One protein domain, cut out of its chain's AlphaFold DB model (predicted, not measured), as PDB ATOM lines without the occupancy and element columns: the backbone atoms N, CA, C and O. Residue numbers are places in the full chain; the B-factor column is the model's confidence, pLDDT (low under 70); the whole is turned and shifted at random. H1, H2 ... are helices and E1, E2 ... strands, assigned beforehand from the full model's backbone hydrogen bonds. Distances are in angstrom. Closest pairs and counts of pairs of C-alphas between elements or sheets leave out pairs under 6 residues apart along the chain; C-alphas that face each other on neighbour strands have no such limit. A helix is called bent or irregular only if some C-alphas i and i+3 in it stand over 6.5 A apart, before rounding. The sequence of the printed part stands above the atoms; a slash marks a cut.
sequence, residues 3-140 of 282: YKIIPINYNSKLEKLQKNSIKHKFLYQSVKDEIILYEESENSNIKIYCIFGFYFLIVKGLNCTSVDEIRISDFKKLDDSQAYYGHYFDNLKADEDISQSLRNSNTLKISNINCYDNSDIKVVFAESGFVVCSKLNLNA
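This is residues 3 to 140 of the 282 residues of an uncharacterized protein of Aliarcobacter cryaerophilus (UniProt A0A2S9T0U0). One long, twisted and curled sheet of nine strands makes a bent wall, with H3 packed over the end that holds E6, E9 and E8. The small helices H1 and H2 sit at the other end, near E2 and E3, and residues 25 to 30 stick out there. The printed part has 138 residues, with nine named strands and three named helices in the order E1, H1, E2, H2, E3, E4, E5, E6, H3, E7, E8, E9. The mixed sheet runs E2, E3, E4, E5, E1, E6, E9, E8, E7, and E6 and E9 are its parallel pair; the class is mixed, helices and strands. The whole is compact, with a radius of gyration of the C-alphas of 16.1 A and spans of 43 by 35 by 25 A.

E1, residues 3 to 8, begins at C-alpha 3 (17.521, 4.836, -22.241) and is 15.4 A long. H1 is residues 12 to 16, E2 residues 18 to 21, H2 residues 29 to 33 and E3 residues 35 to 39. E4, residues 46 to 51, is 16.4 A long, and E5, residues 54 to 61, is 22.6 A long and ends at C-alpha 61 (14.164, 8.883, -19.748). E6, residues 84 to 89, is 16.9 A long, H3, residues 95 to 103, is 11.7 A long, and E7 is residues 115 to 117. E8, residues 121 to 126, is 16.8 A long, and E9, residues 129 to 134, is 17.0 A long and ends at C-alpha 134 (16.787, -7.587, -12.160).

E1 is an inner strand, antiparallel to E5 (N 6 and O 57, 2.9 A) and to E6 (N 5 and O 84, 2.8 A). E3, E4 and E5 form a meander, each strand the antiparallel neighbour of the one before, with N 38 and O 48 at 2.8 A and N 49 and O 56 at 2.9 A, within hydrogen-bond range. Edge strand E2 is antiparallel to E3, with N 20 and O 37 at 2.8 A. E6 and E9 are parallel at 9 degrees, with N 132 and O 87 at 2.8 A. E7, E8 and E9 form a second meander, with N 116 and O 123 at 2.8 A and N 133 and O 122 at 2.8 A; E7 is the other edge strand. E6, H3 and E7 make a split strand-helix-strand unit, two strands that run the same way with E9 and E8 between them in the sheet; its crossover is right-handed. H3 is on the sheet at a height of 9.1 A, only just over E9 alone, with 6 of its 9 C-alphas falling on E9 and 2 on E8. It runs along the strands, only just, at 29 degrees to E9 on the local plane; the closest C-alphas of H3 and E8 are those of Leu 102 and Ala 126, 6.5 A. H1 only grazes the sheet with residues 14 to 16, and H2, only just on it with 5 pairs of C-alphas within 10 A, only grazes it with residues 31 to 33. In H2 and H3 every O i to N i+4 pair is within hydrogen-bond range; in H1 0 of 1 is, and 2 of 2 O i to N i+3 pairs.

The C-alphas farthest apart, those of Ser 12 and Ser 119, are 43.8 A apart. The printed part has no cut. The long links are E5 to E6, residues 62 to 83, and H3 to E7, with 11 residues. The mean pLDDT of the printed part is 86.7; residues 65, 67, 72 to 80 and 137 are under 70.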
ATOM      1  N   TYR A   3      16.369   4.109 -21.731       91.88
ATOM      2  CA  TYR A   3      17.521   4.836 -22.241       91.88
ATOM      3  C   TYR A   3      17.465   4.858 -23.764       91.88
ATOM      4  O   TYR A   3      17.320   3.809 -24.390       91.88
ATOM      5  N   LYS A   4      17.617   6.045 -24.348       91.69
ATOM      6  CA  LYS A   4      17.805   6.223 -25.790       91.69
ATOM      7  C   LYS A   4      19.294   6.384 -26.077       91.69
ATOM      8  O   LYS A   4      19.966   7.175 -25.418       91.69
ATOM      9  N   ILE A   5      19.796   5.613 -27.031       93.62
ATOM     10  CA  ILE A   5      21.203   5.541 -27.427       93.62
ATOM     11  C   ILE A   5      21.284   6.011 -28.875       93.62
ATOM     12  O   ILE A   5      20.620   5.445 -29.736       93.62
ATOM     13  N   ILE A   6      22.074   7.045 -29.151       91.56
ATOM     14  CA  ILE A   6      22.143   7.653 -30.484       91.56
ATOM     15  C   ILE A   6      23.611   7.825 -30.882       91.56
ATOM     16  O   ILE A   6      24.344   8.521 -30.171       91.56
ATOM     17  N   PRO A   7      24.062   7.225 -31.996       92.00
ATOM     18  CA  PRO A   7      25.342   7.575 -32.599       92.00
ATOM     19  C   PRO A   7      25.332   9.046 -33.027       92.00
ATOM     20  O   PRO A   7      24.399   9.505 -33.684       92.00
ATOM     21  N   ILE A   8      26.357   9.807 -32.653       90.00
ATOM     22  CA  ILE A   8      26.462  11.228 -32.991       90.00
ATOM     23  C   ILE A   8      27.828  11.553 -33.588       90.00
ATOM     24  O   ILE A   8      28.829  10.891 -33.327       90.00
ATOM     25  N   ASN A   9      27.879  12.634 -34.361       86.44
ATOM     26  CA  ASN A   9      29.145  13.243 -34.751       86.44
ATOM     27  C   ASN A   9      29.714  14.081 -33.600       86.44
ATOM     28  O   ASN A   9      28.975  14.531 -32.716       86.44
ATOM     29  N   TYR A  10      31.025  14.338 -33.647       80.06
ATOM     30  CA  TYR A  10      31.661  15.276 -32.727       80.06
ATOM     31  C   TYR A  10      30.904  16.609 -32.698       80.06
ATOM     32  O   TYR A  10      30.522  17.163 -33.731       80.06
ATOM     33  N   ASN A  11      30.711  17.134 -31.492       74.25
ATOM     34  CA  ASN A  11      30.021  18.387 -31.252       74.25
ATOM     35  C   ASN A  11      30.868  19.246 -30.312       74.25
ATOM     36  O   ASN A  11      31.271  18.770 -29.256       74.25
ATOM     37  N   SER A  12      31.077  20.521 -30.640       72.69
ATOM     38  CA  SER A  12      31.851  21.454 -29.803       72.69
ATOM     39  C   SER A  12      31.278  21.642 -28.392       72.69
ATOM     40  O   SER A  12      31.983  22.072 -27.486       72.69
ATOM     41  N   LYS A  13      30.014  21.265 -28.148       73.75
ATOM     42  CA  LYS A  13      29.460  21.178 -26.787       73.75
ATOM     43  C   LYS A  13      30.199  20.177 -25.889       73.75
ATOM     44  O   LYS A  13      30.195  20.378 -24.679       73.75
ATOM     45  N   LEU A  14      30.849  19.155 -26.454       76.69
ATOM     46  CA  LEU A  14      31.664  18.182 -25.714       76.69
ATOM     47  C   LEU A  14      32.806  18.848 -24.942       76.69
ATOM     48  O   LEU A  14      33.152  18.388 -23.860       76.69
ATOM     49  N   GLU A  15      33.346  19.957 -25.453       77.44
ATOM     50  CA  GLU A  15      34.444  20.706 -24.822       77.44
ATOM     51  C   GLU A  15      34.040  21.331 -23.480       77.44
ATOM     52  O   GLU A  15      34.897  21.709 -22.686       77.44
ATOM     53  N   LYS A  16      32.733  21.436 -23.217       81.62
ATOM     54  CA  LYS A  16      32.180  21.974 -21.969       81.62
ATOM     55  C   LYS A  16      31.881  20.894 -20.929       81.62
ATOM     56  O   LYS A  16      31.558  21.237 -19.795       81.62
ATOM     57  N   LEU A  17      31.944  19.618 -21.311       84.25
ATOM     58  CA  LEU A  17      31.639  18.489 -20.436       84.25
ATOM     59  C   LEU A  17      32.893  17.999 -19.713       84.25
ATOM     60  O   LEU A  17      34.013  18.125 -20.212       84.25
ATOM     61  N   GLN A  18      32.703  17.401 -18.539       85.81
ATOM     62  CA  GLN A  18      33.800  16.782 -17.803       85.81
ATOM     63  C   GLN A  18      34.221  15.488 -18.495       85.81
ATOM     64  O   GLN A  18      33.376  14.672 -18.860       85.81
ATOM     65  N   LYS A  19      35.534  15.301 -18.658       90.62
ATOM     66  CA  LYS A  19      36.126  14.097 -19.243       90.62
ATOM     67  C   LYS A  19      36.492  13.112 -18.134       90.62
ATOM     68  O   LYS A  19      37.440  13.350 -17.391       90.62
ATOM     69  N   ASN A  20      35.790  11.988 -18.083       89.69
ATOM     70  CA  ASN A  20      35.958  10.947 -17.077       89.69
ATOM     71  C   ASN A  20      36.399   9.619 -17.705       89.69
ATOM     72  O   ASN A  20      36.087   9.301 -18.854       89.69
ATOM     73  N   SER A  21      37.112   8.812 -16.922       87.94
ATOM     74  CA  SER A  21      37.378   7.409 -17.252       87.94
ATOM     75  C   SER A  21      36.256   6.519 -16.729       87.94
ATOM     76  O   SER A  21      35.688   6.763 -15.662       87.94
ATOM     77  N   ILE A  22      35.976   5.424 -17.432       90.31
ATOM     78  CA  ILE A  22      34.989   4.447 -16.968       90.31
ATOM     79  C   ILE A  22      35.429   3.747 -15.670       90.31
ATOM     80  O   ILE A  22      36.555   3.249 -15.529       90.31
ATOM     81  N   LYS A  23      34.498   3.652 -14.713       86.00
ATOM     82  CA  LYS A  23      34.742   3.072 -13.380       86.00
ATOM     83  C   LYS A  23      34.912   1.546 -13.420       86.00
ATOM     84  O   LYS A  23      35.644   0.972 -12.608       86.00
ATOM     85  N   HIS A  24      34.274   0.866 -14.373       87.00
ATOM     86  CA  HIS A  24      34.249  -0.594 -14.405       87.00
ATOM     87  C   HIS A  24      35.624  -1.215 -14.710       87.00
ATOM     88  O   HIS A  24      36.411  -0.715 -15.513       87.00
ATOM     89  N   LYS A  25      35.941  -2.342 -14.058       90.00
ATOM     90  CA  LYS A  25      37.265  -3.003 -14.131       90.00
ATOM     91  C   LYS A  25      37.276  -4.316 -14.923       90.00
ATOM     92  O   LYS A  25      38.283  -5.030 -14.892       90.00
ATOM     93  N   PHE A  26      36.165  -4.658 -15.580       95.00
ATOM     94  CA  PHE A  26      36.003  -5.950 -16.252       95.00
ATOM     95  C   PHE A  26      36.651  -6.026 -17.637       95.00
ATOM     96  O   PHE A  26      36.952  -7.126 -18.084       95.00
ATOM     97  N   LEU A  27      36.910  -4.889 -18.274       96.06
ATOM     98  CA  LEU A  27      37.599  -4.810 -19.559       96.06
ATOM     99  C   LEU A  27      39.125  -4.912 -19.398       96.06
ATOM    100  O   LEU A  27      39.668  -4.590 -18.328       96.06
ATOM    101  N   TYR A  28      39.811  -5.338 -20.460       95.19
ATOM    102  CA  TYR A  28      41.265  -5.182 -20.588       95.19
ATOM    103  C   TYR A  28      41.663  -3.704 -20.588       95.19
ATOM    104  O   TYR A  28      40.891  -2.849 -21.013       95.19
ATOM    105  N   GLN A  29      42.857  -3.395 -20.071       92.75
ATOM    106  CA  GLN A  29      43.257  -2.004 -19.837       92.75
ATOM    107  C   GLN A  29      43.345  -1.200 -21.138       92.75
ATOM    108  O   GLN A  29      42.782  -0.118 -21.191       92.75
ATOM    109  N   SER A  30      43.931  -1.764 -22.193       93.50
ATOM    110  CA  SER A  30      44.020  -1.098 -23.496       93.50
ATOM    111  C   SER A  30      42.648  -0.741 -24.074       93.50
ATOM    112  O   SER A  30      42.468   0.357 -24.573       93.50
ATOM    113  N   VAL A  31      41.640  -1.608 -23.918       94.94
ATOM    114  CA  VAL A  31      40.257  -1.294 -24.324       94.94
ATOM    115  C   VAL A  31      39.678  -0.167 -23.480       94.94
ATOM    116  O   VAL A  31      38.976   0.697 -23.990       94.94
ATOM    117  N   LYS A  32      39.949  -0.168 -22.171       94.50
ATOM    118  CA  LYS A  32      39.472   0.898 -21.286       94.50
ATOM    119  C   LYS A  32      40.050   2.259 -21.649       94.50
ATOM    120  O   LYS A  32      39.345   3.249 -21.489       94.50
ATOM    121  N   ASP A  33      41.307   2.298 -22.075       92.88
ATOM    122  CA  ASP A  33      42.011   3.537 -22.409       92.88
ATOM    123  C   ASP A  33      41.411   4.208 -23.659       92.88
ATOM    124  O   ASP A  33      41.436   5.433 -23.777       92.88
ATOM    125  N   GLU A  34      40.763   3.421 -24.520       94.50
ATOM    126  CA  GLU A  34      40.029   3.875 -25.706       94.50
ATOM    127  C   GLU A  34      38.597   4.361 -25.413       94.50
ATOM    128  O   GLU A  34      37.871   4.742 -26.335       94.50
ATOM    129  N   ILE A  35      38.165   4.337 -24.144       95.50
ATOM    130  CA  ILE A  35      36.817   4.733 -23.730       95.50
ATOM    131  C   ILE A  35      36.879   5.991 -22.873       95.50
ATOM    132  O   ILE A  35      37.407   6.006 -21.759       95.50
ATOM    133  N   ILE A  36      36.229   7.039 -23.362       94.94
ATOM    134  CA  ILE A  36      36.095   8.318 -22.676       94.94
ATOM    135  C   ILE A  36      34.615   8.572 -22.388       94.94
ATOM    136  O   ILE A  36      33.779   8.471 -23.282       94.94
ATOM    137  N   LEU A  37      34.297   8.945 -21.150       94.44
ATOM    138  CA  LEU A  37      32.964   9.384 -20.748       94.44
ATOM    139  C   LEU A  37      32.934  10.911 -20.635       94.44
ATOM    140  O   LEU A  37      33.778  11.498 -19.962       94.44
ATOM    141  N   TYR A  38      31.942  11.537 -21.261       92.88
ATOM    142  CA  TYR A  38      31.627  12.953 -21.125       92.88
ATOM    143  C   TYR A  38      30.278  13.120 -20.428       92.88
ATOM    144  O   TYR A  38      29.265  12.581 -20.881       92.88
ATOM    145  N   GLU A  39      30.250  13.889 -19.346       89.94
ATOM    146  CA  GLU A  39      29.032  14.183 -18.585       89.94
ATOM    147  C   GLU A  39      29.138  15.545 -17.879       89.94
ATOM    148  O   GLU A  39      30.235  16.043 -17.626       89.94
ATOM    149  N   GLU A  40      28.001  16.185 -17.586       83.19
ATOM    150  CA  GLU A  40      27.983  17.417 -16.772       83.19
ATOM    151  C   GLU A  40      28.224  17.110 -15.287       83.19
ATOM    152  O   GLU A  40      28.859  17.881 -14.570       83.19
ATOM    153  N   SER A  41      27.703  15.971 -14.828       80.25
ATOM    154  CA  SER A  41      27.874  15.421 -13.483       80.25
ATOM    155  C   SER A  41      27.591  13.916 -13.502       80.25
ATOM    156  O   SER A  41      26.929  13.430 -14.420       80.25
ATOM    157  N   GLU A  42      28.023  13.177 -12.472       73.00
ATOM    158  CA  GLU A  42      27.833  11.714 -12.402       73.00
ATOM    159  C   GLU A  42      26.354  11.277 -12.502       73.00
ATOM    160  O   GLU A  42      26.046  10.199 -13.022       73.00
ATOM    161  N   ASN A  43      25.442  12.138 -12.033       74.88
ATOM    162  CA  ASN A  43      23.993  11.917 -12.009       74.88
ATOM    163  C   ASN A  43      23.266  12.536 -13.215       74.88
ATOM    164  O   ASN A  43      22.038  12.623 -13.217       74.88
ATOM    165  N   SER A  44      24.006  12.992 -14.227       81.31
ATOM    166  CA  SER A  44      23.418  13.548 -15.440       81.31
ATOM    167  C   SER A  44      22.561  12.503 -16.159       81.31
ATOM    168  O   SER A  44      22.969  11.354 -16.344       81.31
ATOM    169  N   ASN A  45      21.383  12.925 -16.623       85.50
ATOM    170  CA  ASN A  45      20.532  12.103 -17.488       85.50
ATOM    171  C   ASN A  45      21.103  11.965 -18.900       85.50
ATOM    172  O   ASN A  45      20.676  11.092 -19.649       85.50
ATOM    173  N   ILE A  46      22.044  12.836 -19.262       87.88
ATOM    174  CA  ILE A  46      22.729  12.823 -20.544       87.88
ATOM    175  C   ILE A  46      24.190  12.457 -20.307       87.88
ATOM    176  O   ILE A  46      24.897  13.137 -19.560       87.88
ATOM    177  N   LYS A  47      24.636  11.397 -20.975       91.75
ATOM    178  CA  LYS A  47      26.027  10.940 -20.987       91.75
ATOM    179  C   LYS A  47      26.469  10.743 -22.424       91.75
ATOM    180  O   LYS A  47      25.658  10.370 -23.266       91.75
ATOM    181  N   ILE A  48      27.741  10.984 -22.715       93.62
ATOM    182  CA  ILE A  48      28.304  10.700 -24.034       93.62
ATOM    183  C   ILE A  48      29.524   9.811 -23.868       93.62
ATOM    184  O   ILE A  48      30.470  10.172 -23.175       93.62
ATOM    185  N   TYR A  49      29.513   8.659 -24.525       95.69
ATOM    186  CA  TYR A  49      30.669   7.775 -24.591       95.69
ATOM    187  C   TYR A  49      31.391   8.011 -25.912       95.69
ATOM    188  O   TYR A  49      30.763   7.970 -26.963       95.69
ATOM    189  N   CYS A  50      32.698   8.250 -25.863       95.69
ATOM    190  CA  CYS A  50      33.576   8.168 -27.020       95.69
ATOM    191  C   CYS A  50      34.363   6.862 -26.933       95.69
ATOM    192  O   CYS A  50      35.072   6.647 -25.951       95.69
ATOM    193  N   ILE A  51      34.197   5.991 -27.925       96.62
ATOM    194  CA  ILE A  51      34.835   4.672 -27.995       96.62
ATOM    195  C   ILE A  51      35.492   4.555 -29.365       96.62
ATOM    196  O   ILE A  51      34.810   4.696 -30.378       96.62
ATOM    197  N   PHE A  52      36.810   4.341 -29.410       94.44
ATOM    198  CA  PHE A  52      37.588   4.297 -30.664       94.44
ATOM    199  C   PHE A  52      37.380   5.533 -31.570       94.44
ATOM    200  O   PHE A  52      37.467   5.449 -32.795       94.44
ATOM    201  N   GLY A  53      37.060   6.688 -30.972       93.12
ATOM    202  CA  GLY A  53      36.757   7.932 -31.689       93.12
ATOM    203  C   GLY A  53      35.305   8.094 -32.166       93.12
ATOM    204  O   GLY A  53      34.995   9.124 -32.763       93.12
ATOM    205  N   PHE A  54      34.416   7.130 -31.902       95.00
ATOM    206  CA  PHE A  54      32.980   7.211 -32.202       95.00
ATOM    207  C   PHE A  54      32.183   7.651 -30.977       95.00
ATOM    208  O   PHE A  54      32.432   7.165 -29.875       95.00
ATOM    209  N   TYR A  55      31.215   8.550 -31.166       94.56
ATOM    210  CA  TYR A  55      30.466   9.167 -30.073       94.56
ATOM    211  C   TYR A  55      29.046   8.607 -29.983       94.56
ATOM    212  O   TYR A  55      28.316   8.568 -30.971       94.56
ATOM    213  N   PHE A  56      28.634   8.244 -28.772       94.69
ATOM    214  CA  PHE A  56      27.308   7.717 -28.468       94.69
ATOM    215  C   PHE A  56      26.655   8.563 -27.385       94.69
ATOM    216  O   PHE A  56      27.122   8.594 -26.246       94.69
ATOM    217  N   LEU A  57      25.569   9.240 -27.741       92.62
ATOM    218  CA  LEU A  57      24.718   9.976 -26.820       92.62
ATOM    219  C   LEU A  57      23.760   9.014 -26.119       92.62
ATOM    220  O   LEU A  57      22.976   8.332 -26.773       92.62
ATOM    221  N   ILE A  58      23.793   9.004 -24.791       93.19
ATOM    222  CA  ILE A  58      22.910   8.219 -23.934       93.19
ATOM    223  C   ILE A  58      21.999   9.180 -23.189       93.19
ATOM    224  O   ILE A  58      22.475  10.037 -22.443       93.19
ATOM    225  N   VAL A  59      20.690   9.028 -23.375       90.25
ATOM    226  CA  VAL A  59      19.673   9.857 -22.725       90.25
ATOM    227  C   VAL A  59      18.778   8.975 -21.868       90.25
ATOM    228  O   VAL A  59      18.049   8.126 -22.381       90.25
ATOM    229  N   LYS A  60      18.831   9.184 -20.555       89.75
ATOM    230  CA  LYS A  60      17.968   8.540 -19.566       89.75
ATOM    231  C   LYS A  60      16.596   9.213 -19.567       89.75
ATOM    232  O   LYS A  60      16.482  10.400 -19.266       89.75
ATOM    233  N   GLY A  61      15.551   8.447 -19.867       84.94
ATOM    234  CA  GLY A  61      14.164   8.883 -19.748       84.94
ATOM    235  C   GLY A  61      13.744   8.965 -18.283       84.94
ATOM    236  O   GLY A  61      13.628   7.941 -17.603       84.94
ATOM    237  N   LEU A  62      13.515  10.181 -17.786       75.69
ATOM    238  CA  LEU A  62      12.937  10.404 -16.463       75.69
ATOM    239  C   LEU A  62      11.426  10.176 -16.524       75.69
ATOM    240  O   LEU A  62      10.727  10.890 -17.236       75.69
ATOM    241  N   ASN A  63      10.924   9.216 -15.745       70.75
ATOM    242  CA  ASN A  63       9.499   8.860 -15.685       70.75
ATOM    243  C   ASN A  63       8.880   8.469 -17.042       70.75
ATOM    244  O   ASN A  63       7.669   8.569 -17.210       70.75
ATOM    245  N   CYS A  64       9.702   8.015 -17.991       72.81
ATOM    246  CA  CYS A  64       9.234   7.537 -19.287       72.81
ATOM    247  C   CYS A  64       8.971   6.032 -19.245       72.81
ATOM    248  O   CYS A  64       9.784   5.262 -18.716       72.81
ATOM    249  N   THR A  65       7.859   5.618 -19.848       68.19
ATOM    250  CA  THR A  65       7.541   4.201 -20.075       68.19
ATOM    251  C   THR A  65       7.930   3.732 -21.472       68.19
ATOM    252  O   THR A  65       8.212   2.549 -21.652       68.19
ATOM    253  N   SER A  66       8.014   4.663 -22.426       70.00
ATOM    254  CA  SER A  66       8.442   4.417 -23.805       70.00
ATOM    255  C   SER A  66       9.653   5.268 -24.190       70.00
ATOM    256  O   SER A  66       9.882   6.356 -23.659       70.00
ATOM    257  N   VAL A  67      10.427   4.771 -25.154       69.19
ATOM    258  CA  VAL A  67      11.556   5.477 -25.776       69.19
ATOM    259  C   VAL A  67      11.100   6.697 -26.581       69.19
ATOM    260  O   VAL A  67      11.821   7.693 -26.636       69.19
ATOM    261  N   ASP A  68       9.883   6.655 -27.131       71.94
ATOM    262  CA  ASP A  68       9.296   7.735 -27.939       71.94
ATOM    263  C   ASP A  68       8.970   8.982 -27.103       71.94
ATOM    264  O   ASP A  68       8.841  10.092 -27.623       71.94
ATOM    265  N   GLU A  69       8.860   8.818 -25.783       73.62
ATOM    266  CA  GLU A  69       8.622   9.911 -24.837       73.62
ATOM    267  C   GLU A  69       9.905  10.710 -24.539       73.62
ATOM    268  O   GLU A  69       9.832  11.837 -24.040       73.62
ATOM    269  N   ILE A  70      11.086  10.161 -24.860       76.69
ATOM    270  CA  ILE A  70      12.378  10.798 -24.584       76.69
ATOM    271  C   ILE A  70      12.632  11.904 -25.614       76.69
ATOM    272  O   ILE A  70      13.051  11.661 -26.748       76.69
ATOM    273  N   ARG A  71      12.415  13.155 -25.197       70.06
ATOM    274  CA  ARG A  71      12.709  14.349 -26.004       70.06
ATOM    275  C   ARG A  71      14.138  14.825 -25.780       70.06
ATOM    276  O   ARG A  71      14.572  14.978 -24.643       70.06
ATOM    277  N   ILE A  72      14.836  15.139 -26.870       68.12
ATOM    278  CA  ILE A  72      16.201  15.671 -26.833       68.12
ATOM    279  C   ILE A  72      16.171  17.106 -27.359       68.12
ATOM    280  O   ILE A  72      16.238  17.348 -28.560       68.12
ATOM    281  N   SER A  73      16.020  18.074 -26.456       62.22
ATOM    282  CA  SER A  73      15.990  19.506 -26.799       62.22
ATOM    283  C   SER A  73      17.374  20.079 -27.100       62.22
ATOM    284  O   SER A  73      17.507  21.037 -27.861       62.22
ATOM    285  N   ASP A  74      18.415  19.495 -26.505       59.69
ATOM    286  CA  ASP A  74      19.712  20.162 -26.377       59.69
ATOM    287  C   ASP A  74      20.635  19.940 -27.578       59.69
ATOM    288  O   ASP A  74      21.652  20.623 -27.728       59.69
ATOM    289  N   PHE A  75      20.261  19.051 -28.493       59.69
ATOM    290  CA  PHE A  75      20.998  18.772 -29.717       59.69
ATOM    291  C   PHE A  75      20.128  19.165 -30.914       59.69
ATOM    292  O   PHE A  75      19.150  18.501 -31.248       59.69
ATOM    293  N   LYS A  76      20.455  20.293 -31.557       53.59
ATOM    294  CA  LYS A  76      19.742  20.746 -32.761       53.59
ATOM    295  C   LYS A  76      19.905  19.696 -33.868       53.59
ATOM    296  O   LYS A  76      21.034  19.445 -34.271       53.59
ATOM    297  N   LYS A  77      18.783  19.165 -34.377       58.88
ATOM    298  CA  LYS A  77      18.706  18.182 -35.479       58.88
ATOM    299  C   LYS A  77      19.587  16.943 -35.248       58.88
ATOM    300  O   LYS A  77      20.549  16.723 -35.977       58.88
ATOM    301  N   LEU A  78      19.252  16.145 -34.236       68.31
ATOM    302  CA  LEU A  78      19.696  14.750 -34.197       68.31
ATOM    303  C   LEU A  78      18.908  13.959 -35.237       68.31
ATOM    304  O   LEU A  78      17.681  14.012 -35.236       68.31
ATOM    305  N   ASP A  79      19.622  13.256 -36.108       69.25
ATOM    306  CA  ASP A  79      19.049  12.144 -36.854       69.25
ATOM    307  C   ASP A  79      18.999  10.945 -35.902       69.25
ATOM    308  O   ASP A  79      20.037  10.432 -35.485       69.25
ATOM    309  N   ASP A  80      17.797  10.566 -35.479       69.38
ATOM    310  CA  ASP A  80      17.562   9.433 -34.589       69.38
ATOM    311  C   ASP A  80      17.037   8.199 -35.333       69.38
ATOM    312  O   ASP A  80      16.605   7.239 -34.695       69.38
ATOM    313  N   SER A  81      17.141   8.181 -36.668       74.31
ATOM    314  CA  SER A  81      16.786   7.017 -37.489       74.31
ATOM    315  C   SER A  81      17.589   5.758 -37.137       74.31
ATOM    316  O   SER A  81      17.116   4.649 -37.364       74.31
ATOM    317  N   GLN A  82      18.774   5.925 -36.541       79.19
ATOM    318  CA  GLN A  82      19.636   4.846 -36.044       79.19
ATOM    319  C   GLN A  82      19.682   4.778 -34.508       79.19
ATOM    320  O   GLN A  82      20.708   4.429 -33.921       79.19
ATOM    321  N   ALA A  83      18.598   5.162 -33.830       88.25
ATOM    322  CA  ALA A  83      18.529   5.056 -32.379       88.25
ATOM    323  C   ALA A  83      18.407   3.597 -31.911       88.25
ATOM    324  O   ALA A  83      17.649   2.800 -32.462       88.25
ATOM    325  N   TYR A  84      19.111   3.298 -30.824       92.56
ATOM    326  CA  TYR A  84      18.990   2.059 -30.067       92.56
ATOM    327  C   TYR A  84      18.419   2.337 -28.678       92.56
ATOM    328  O   TYR A  84      18.408   3.476 -28.196       92.56
ATOM    329  N   TYR A  85      17.981   1.279 -28.003       91.69
ATOM    330  CA  TYR A  85      17.245   1.384 -26.754       91.69
ATOM    331  C   TYR A  85      17.787   0.446 -25.679       91.69
ATOM    332  O   TYR A  85      18.020  -0.738 -25.904       91.69
ATOM    333  N   GLY A  86      17.973   0.990 -24.480       94.19
ATOM    334  CA  GLY A  86      18.308   0.229 -23.284       94.19
ATOM    335  C   GLY A  86      17.156   0.295 -22.294       94.19
ATOM    336  O   GLY A  86      16.744   1.379 -21.890       94.19
ATOM    337  N   HIS A  87      16.644  -0.850 -21.863       93.00
ATOM    338  CA  HIS A  87      15.577  -0.917 -20.868       93.00
ATOM    339  C   HIS A  87      16.080  -1.600 -19.607       93.00
ATOM    340  O   HIS A  87      16.769  -2.615 -19.656       93.00
ATOM    341  N   TYR A  88      15.697  -1.052 -18.463       92.06
ATOM    342  CA  TYR A  88      15.960  -1.643 -17.165       92.06
ATOM    343  C   TYR A  88      14.650  -1.849 -16.407       92.06
ATOM    344  O   TYR A  88      13.905  -0.887 -16.176       92.06
ATOM    345  N   PHE A  89      14.419  -3.083 -15.971       91.38
ATOM    346  CA  PHE A  89      13.333  -3.461 -15.080       91.38
ATOM    347  C   PHE A  89      13.901  -3.939 -13.744       91.38
ATOM    348  O   PHE A  89      14.819  -4.756 -13.690       91.38
ATOM    349  N   ASP A  90      13.328  -3.438 -12.655       90.25
ATOM    350  CA  ASP A  90      13.645  -3.801 -11.268       90.25
ATOM    351  C   ASP A  90      12.982  -5.112 -10.819       90.25
ATOM    352  O   ASP A  90      13.030  -5.493  -9.651       90.25
ATOM    353  N   ASN A  91      12.358  -5.820 -11.753       90.44
ATOM    354  CA  ASN A  91      11.824  -7.148 -11.560       90.44
ATOM    355  C   ASN A  91      11.886  -7.948 -12.864       90.44
ATOM    356  O   ASN A  91      12.064  -7.403 -13.957       90.44
ATOM    357  N   LEU A  92      11.721  -9.266 -12.746       92.62
ATOM    358  CA  LEU A  92      11.563 -10.128 -13.909       92.62
ATOM    359  C   LEU A  92      10.263  -9.775 -14.644       92.62
ATOM    360  O   LEU A  92       9.213  -9.616 -14.020       92.62
ATOM    361  N   LYS A  93      10.348  -9.669 -15.970       93.88
ATOM    362  CA  LYS A  93       9.215  -9.426 -16.869       93.88
ATOM    363  C   LYS A  93       8.883 -10.670 -17.685       93.88
ATOM    364  O   LYS A  93       9.767 -11.504 -17.910       93.88
ATOM    365  N   ALA A  94       7.624 -10.768 -18.111       94.62
ATOM    366  CA  ALA A  94       7.196 -11.772 -19.074       94.62
ATOM    367  C   ALA A  94       7.859 -11.518 -20.436       94.62
ATOM    368  O   ALA A  94       8.285 -10.399 -20.737       94.62
ATOM    369  N   ASP A  95       7.966 -12.560 -21.255       94.94
ATOM    370  CA  ASP A  95       8.645 -12.469 -22.548       94.94
ATOM    371  C   ASP A  95       7.901 -11.531 -23.513       94.94
ATOM    372  O   ASP A  95       8.537 -10.806 -24.279       94.94
ATOM    373  N   GLU A  96       6.572 -11.459 -23.414       94.12
ATOM    374  CA  GLU A  96       5.732 -10.529 -24.170       94.12
ATOM    375  C   GLU A  96       6.051  -9.068 -23.825       94.12
ATOM    376  O   GLU A  96       6.240  -8.256 -24.725       94.12
ATOM    377  N   ASP A  97       6.208  -8.738 -22.540       92.69
ATOM    378  CA  ASP A  97       6.547  -7.377 -22.097       92.69
ATOM    379  C   ASP A  97       7.942  -6.956 -22.588       92.69
ATOM    380  O   ASP A  97       8.169  -5.808 -22.990       92.69
ATOM    381  N   ILE A  98       8.895  -7.895 -22.566       93.88
ATOM    382  CA  ILE A  98      10.254  -7.689 -23.086       93.88
ATOM    383  C   ILE A  98      10.199  -7.462 -24.600       93.88
ATOM    384  O   ILE A  98      10.816  -6.523 -25.109       93.88
ATOM    385  N   SER A  99       9.438  -8.292 -25.318       92.81
ATOM    386  CA  SER A  99       9.234  -8.161 -26.758       92.81
ATOM    387  C   SER A  99       8.602  -6.815 -27.110       92.81
ATOM    388  O   SER A  99       9.102  -6.126 -28.001       92.81
ATOM    389  N   GLN A 100       7.560  -6.403 -26.386       89.88
ATOM    390  CA  GLN A 100       6.903  -5.117 -26.582       89.88
ATOM    391  C   GLN A 100       7.877  -3.957 -26.353       89.88
ATOM    392  O   GLN A 100       7.886  -3.008 -27.129       89.88
ATOM    393  N   SER A 101       8.745  -4.056 -25.345       87.81
ATOM    394  CA  SER A 101       9.744  -3.022 -25.051       87.81
ATOM    395  C   SER A 101      10.791  -2.881 -26.159       87.81
ATOM    396  O   SER A 101      11.145  -1.767 -26.525       87.81
ATOM    397  N   LEU A 102      11.277  -3.998 -26.713       88.56
ATOM    398  CA  LEU A 102      12.340  -3.984 -27.724       88.56
ATOM    399  C   LEU A 102      11.822  -3.761 -29.147       88.56
ATOM    400  O   LEU A 102      12.472  -3.089 -29.943       88.56
ATOM    401  N   ARG A 103      10.673  -4.342 -29.502       85.69
ATOM    402  CA  ARG A 103      10.162  -4.383 -30.884       85.69
ATOM    403  C   ARG A 103       8.836  -3.668 -31.091       85.69
ATOM    404  O   ARG A 103       8.309  -3.726 -32.201       85.69
ATOM    405  N   ASN A 104       8.249  -3.091 -30.042       86.00
ATOM    406  CA  ASN A 104       6.878  -2.578 -30.070       86.00
ATOM    407  C   ASN A 104       5.860  -3.620 -30.599       86.00
ATOM    408  O   ASN A 104       4.874  -3.284 -31.250       86.00
ATOM    409  N   SER A 105       6.142  -4.909 -30.380       87.94
ATOM    410  CA  SER A 105       5.331  -6.046 -30.828       87.94
ATOM    411  C   SER A 105       5.638  -7.291 -29.996       87.94
ATOM    412  O   SER A 105       6.689  -7.360 -29.368       87.94
ATOM    413  N   ASN A 106       4.799  -8.328 -30.076       90.88
ATOM    414  CA  ASN A 106       4.986  -9.614 -29.375       90.88
ATOM    415  C   ASN A 106       5.645 -10.688 -30.262       90.88
ATOM    416  O   ASN A 106       5.273 -11.857 -30.234       90.88
ATOM    417  N   THR A 107       6.573 -10.278 -31.131       92.75
ATOM    418  CA  THR A 107       7.181 -11.157 -32.147       92.75
ATOM    419  C   THR A 107       8.581 -11.646 -31.787       92.75
ATOM    420  O   THR A 107       9.110 -12.533 -32.463       92.75
ATOM    421  N   LEU A 108       9.213 -11.075 -30.757       93.19
ATOM    422  CA  LEU A 108      10.534 -11.500 -30.319       93.19
ATOM    423  C   LEU A 108      10.422 -12.860 -29.629       93.19
ATOM    424  O   LEU A 108       9.829 -12.984 -28.563       93.19
ATOM    425  N   LYS A 109      11.044 -13.877 -30.224       94.31
ATOM    426  CA  LYS A 109      11.243 -15.166 -29.561       94.31
ATOM    427  C   LYS A 109      12.506 -15.080 -28.714       94.31
ATOM    428  O   LYS A 109      13.589 -14.839 -29.247       94.31
ATOM    429  N   ILE A 110      12.352 -15.255 -27.408       95.56
ATOM    430  CA  ILE A 110      13.463 -15.249 -26.458       95.56
ATOM    431  C   ILE A 110      13.971 -16.681 -26.309       95.56
ATOM    432  O   ILE A 110      13.204 -17.609 -26.062       95.56
ATOM    433  N   SER A 111      15.271 -16.870 -26.493       95.25
ATOM    434  CA  SER A 111      15.930 -18.165 -26.362       95.25
ATOM    435  C   SER A 111      17.402 -17.979 -26.000       95.25
ATOM    436  O   SER A 111      17.880 -16.867 -25.799       95.25
ATOM    437  N   ASN A 112      18.150 -19.072 -25.902       93.94
ATOM    438  CA  ASN A 112      19.567 -19.041 -25.544       93.94
ATOM    439  C   ASN A 112      20.455 -18.254 -26.524       93.94
ATOM    440  O   ASN A 112      21.562 -17.896 -26.144       93.94
ATOM    441  N   ILE A 113      19.996 -17.984 -27.753       94.56
ATOM    442  CA  ILE A 113      20.783 -17.222 -28.732       94.56
ATOM    443  C   ILE A 113      20.785 -15.719 -28.457       94.56
ATOM    444  O   ILE A 113      21.732 -15.054 -28.839       94.56
ATOM    445  N   ASN A 114      19.763 -15.172 -27.794       96.06
ATOM    446  CA  ASN A 114      19.614 -13.731 -27.555       96.06
ATOM    447  C   ASN A 114      19.342 -13.389 -26.085       96.06
ATOM    448  O   ASN A 114      18.988 -12.254 -25.767       96.06
ATOM    449  N   CYS A 115      19.488 -14.364 -25.187       97.50
ATOM    450  CA  CYS A 115      19.176 -14.224 -23.777       97.50
ATOM    451  C   CYS A 115      20.320 -14.750 -22.914       97.50
ATOM    452  O   CYS A 115      20.702 -15.918 -22.996       97.50
ATOM    453  N   TYR A 116      20.810 -13.897 -22.021       97.06
ATOM    454  CA  TYR A 116      21.564 -14.321 -20.854       97.06
ATOM    455  C   TYR A 116      20.599 -14.438 -19.680       97.06
ATOM    456  O   TYR A 116      20.049 -13.429 -19.239       97.06
ATOM    457  N   ASP A 117      20.414 -15.639 -19.141       95.31
ATOM    458  CA  ASP A 117      19.529 -15.852 -18.000       95.31
ATOM    459  C   ASP A 117      20.268 -16.523 -16.840       95.31
ATOM    460  O   ASP A 117      20.730 -17.659 -16.945       95.31
ATOM    461  N   ASN A 118      20.403 -15.807 -15.724       92.81
ATOM    462  CA  ASN A 118      21.078 -16.288 -14.524       92.81
ATOM    463  C   ASN A 118      20.239 -15.989 -13.274       92.81
ATOM    464  O   ASN A 118      19.178 -15.373 -13.342       92.81
ATOM    465  N   SER A 119      20.699 -16.435 -12.108       90.50
ATOM    466  CA  SER A 119      20.026 -16.227 -10.818       90.50
ATOM    467  C   SER A 119      19.793 -14.755 -10.461       90.50
ATOM    468  O   SER A 119      18.836 -14.444  -9.759       90.50
ATOM    469  N   ASP A 120      20.636 -13.844 -10.944       91.19
ATOM    470  CA  ASP A 120      20.675 -12.458 -10.491       91.19
ATOM    471  C   ASP A 120      20.104 -11.444 -11.495       91.19
ATOM    472  O   ASP A 120      19.524 -10.438 -11.073       91.19
ATOM    473  N   ILE A 121      20.252 -11.706 -12.797       94.25
ATOM    474  CA  ILE A 121      19.710 -10.901 -13.899       94.25
ATOM    475  C   ILE A 121      19.282 -11.785 -15.073       94.25
ATOM    476  O   ILE A 121      19.851 -12.854 -15.298       94.25
ATOM    477  N   LYS A 122      18.325 -11.278 -15.852       95.62
ATOM    478  CA  LYS A 122      18.029 -11.721 -17.218       95.62
ATOM    479  C   LYS A 122      18.340 -10.565 -18.167       95.62
ATOM    480  O   LYS A 122      17.898  -9.447 -17.915       95.62
ATOM    481  N   VAL A 123      19.110 -10.811 -19.219       96.88
ATOM    482  CA  VAL A 123      19.449  -9.823 -20.251       96.88
ATOM    483  C   VAL A 123      18.989 -10.356 -21.594       96.88
ATOM    484  O   VAL A 123      19.327 -11.484 -21.935       96.88
ATOM    485  N   VAL A 124      18.229  -9.562 -22.342       97.25
ATOM    486  CA  VAL A 124      17.696  -9.947 -23.654       97.25
ATOM    487  C   VAL A 124      18.126  -8.927 -24.694       97.25
ATOM    488  O   VAL A 124      17.993  -7.726 -24.463       97.25
ATOM    489  N   PHE A 125      18.613  -9.412 -25.831       96.81
ATOM    490  CA  PHE A 125      19.070  -8.607 -26.958       96.81
ATOM    491  C   PHE A 125      18.101  -8.697 -28.140       96.81
ATOM    492  O   PHE A 125      17.484  -9.732 -28.406       96.81
ATOM    493  N   ALA A 126      17.984  -7.590 -28.863       93.88
ATOM    494  CA  ALA A 126      17.301  -7.478 -30.141       93.88
ATOM    495  C   ALA A 126      18.034  -6.463 -31.030       93.88
ATOM    496  O   ALA A 126      18.892  -5.715 -30.569       93.88
ATOM    497  N   GLU A 127      17.664  -6.398 -32.305       88.06
ATOM    498  CA  GLU A 127      18.260  -5.476 -33.284       88.06
ATOM    499  C   GLU A 127      18.296  -4.015 -32.797       88.06
ATOM    500  O   GLU A 127      19.314  -3.339 -32.902       88.06
ATOM    501  N   SER A 128      17.206  -3.563 -32.179       86.69
ATOM    502  CA  SER A 128      17.009  -2.203 -31.673       86.69
ATOM    503  C   SER A 128      17.615  -1.945 -30.287       86.69
ATOM    504  O   SER A 128      17.518  -0.824 -29.793       86.69
ATOM    505  N   GLY A 129      18.238  -2.934 -29.637       94.19
ATOM    506  CA  GLY A 129      18.916  -2.750 -28.350       94.19
ATOM    507  C   GLY A 129      18.704  -3.893 -27.361       94.19
ATOM    508  O   GLY A 129      18.696  -5.063 -27.739       94.19
ATOM    509  N   PHE A 130      18.580  -3.577 -26.070       96.56
ATOM    510  CA  PHE A 130      18.604  -4.590 -25.012       96.56
ATOM    511  C   PHE A 130      17.722  -4.261 -23.802       96.56
ATOM    512  O   PHE A 130      17.422  -3.108 -23.491       96.56
ATOM    513  N   VAL A 131      17.330  -5.311 -23.082       95.62
ATOM    514  CA  VAL A 131      16.605  -5.248 -21.807       95.62
ATOM    515  C   VAL A 131      17.436  -5.927 -20.726       95.62
ATOM    516  O   VAL A 131      17.945  -7.024 -20.934       95.62
ATOM    517  N   VAL A 132      17.517  -5.311 -19.547       95.44
ATOM    518  CA  VAL A 132      18.043  -5.908 -18.315       95.44
ATOM    519  C   VAL A 132      16.916  -5.998 -17.292       95.44
ATOM    520  O   VAL A 132      16.399  -4.980 -16.835       95.44
ATOM    521  N   CYS A 133      16.566  -7.214 -16.893       94.25
ATOM    522  CA  CYS A 133      15.644  -7.489 -15.799       94.25
ATOM    523  C   CYS A 133      16.435  -7.926 -14.566       94.25
ATOM    524  O   CYS A 133      17.161  -8.925 -14.593       94.25
ATOM    525  N   SER A 134      16.268  -7.203 -13.468       91.62
ATOM    526  CA  SER A 134      16.787  -7.587 -12.160       91.62
ATOM    527  C   SER A 134      15.922  -8.689 -11.542       91.62
ATOM    528  O   SER A 134      14.697  -8.591 -11.534       91.62
ATOM    529  N   LYS A 135      16.549  -9.741 -10.998       90.75
ATOM    530  CA  LYS A 135      15.838 -10.793 -10.245       90.75
ATOM    531  C   LYS A 135      15.953 -10.637  -8.732       90.75
ATOM    532  O   LYS A 135      15.070 -11.075  -8.005       90.75
ATOM    533  N   LEU A 136      17.046 -10.032  -8.264       80.50
ATOM    534  CA  LEU A 136      17.389  -9.941  -6.838       80.50
ATOM    535  C   LEU A 136      17.562  -8.497  -6.334       80.50
ATOM    536  O   LEU A 136      17.881  -8.304  -5.169       80.50
ATOM    537  N   ASN A 137      17.399  -7.481  -7.189       67.81
ATOM    538  CA  ASN A 137      17.592  -6.050  -6.873       67.81
ATOM    539  C   ASN A 137      18.933  -5.664  -6.229       67.81
ATOM    540  O   ASN A 137      19.083  -4.577  -5.680       67.81
ATOM    541  N   LEU A 138      19.955  -6.507  -6.387       70.06
ATOM    542  CA  LEU A 138      21.318  -6.233  -5.934       70.06
ATOM    543  C   LEU A 138      22.135  -5.551  -7.043       70.06
ATOM    544  O   LEU A 138      22.366  -6.156  -8.095       70.06
ATOM    545  N   ASN A 139      22.629  -4.333  -6.776       72.00
ATOM    546  CA  ASN A 139      23.536  -3.554  -7.645       72.00
ATOM    547  C   ASN A 139      23.037  -3.392  -9.087       72.00
ATOM    548  O   ASN A 139      23.794  -3.530 -10.047       72.00
ATOM    549  N   ALA A 140      21.742  -3.163  -9.246       70.88
ATOM    550  CA  ALA A 140      21.105  -3.318 -10.539       70.88
ATOM    551  C   ALA A 140      21.483  -2.225 -11.559       70.88
ATOM    552  O   ALA A 140      21.618  -2.531 -12.742       70.88
TER     553      ALA A 140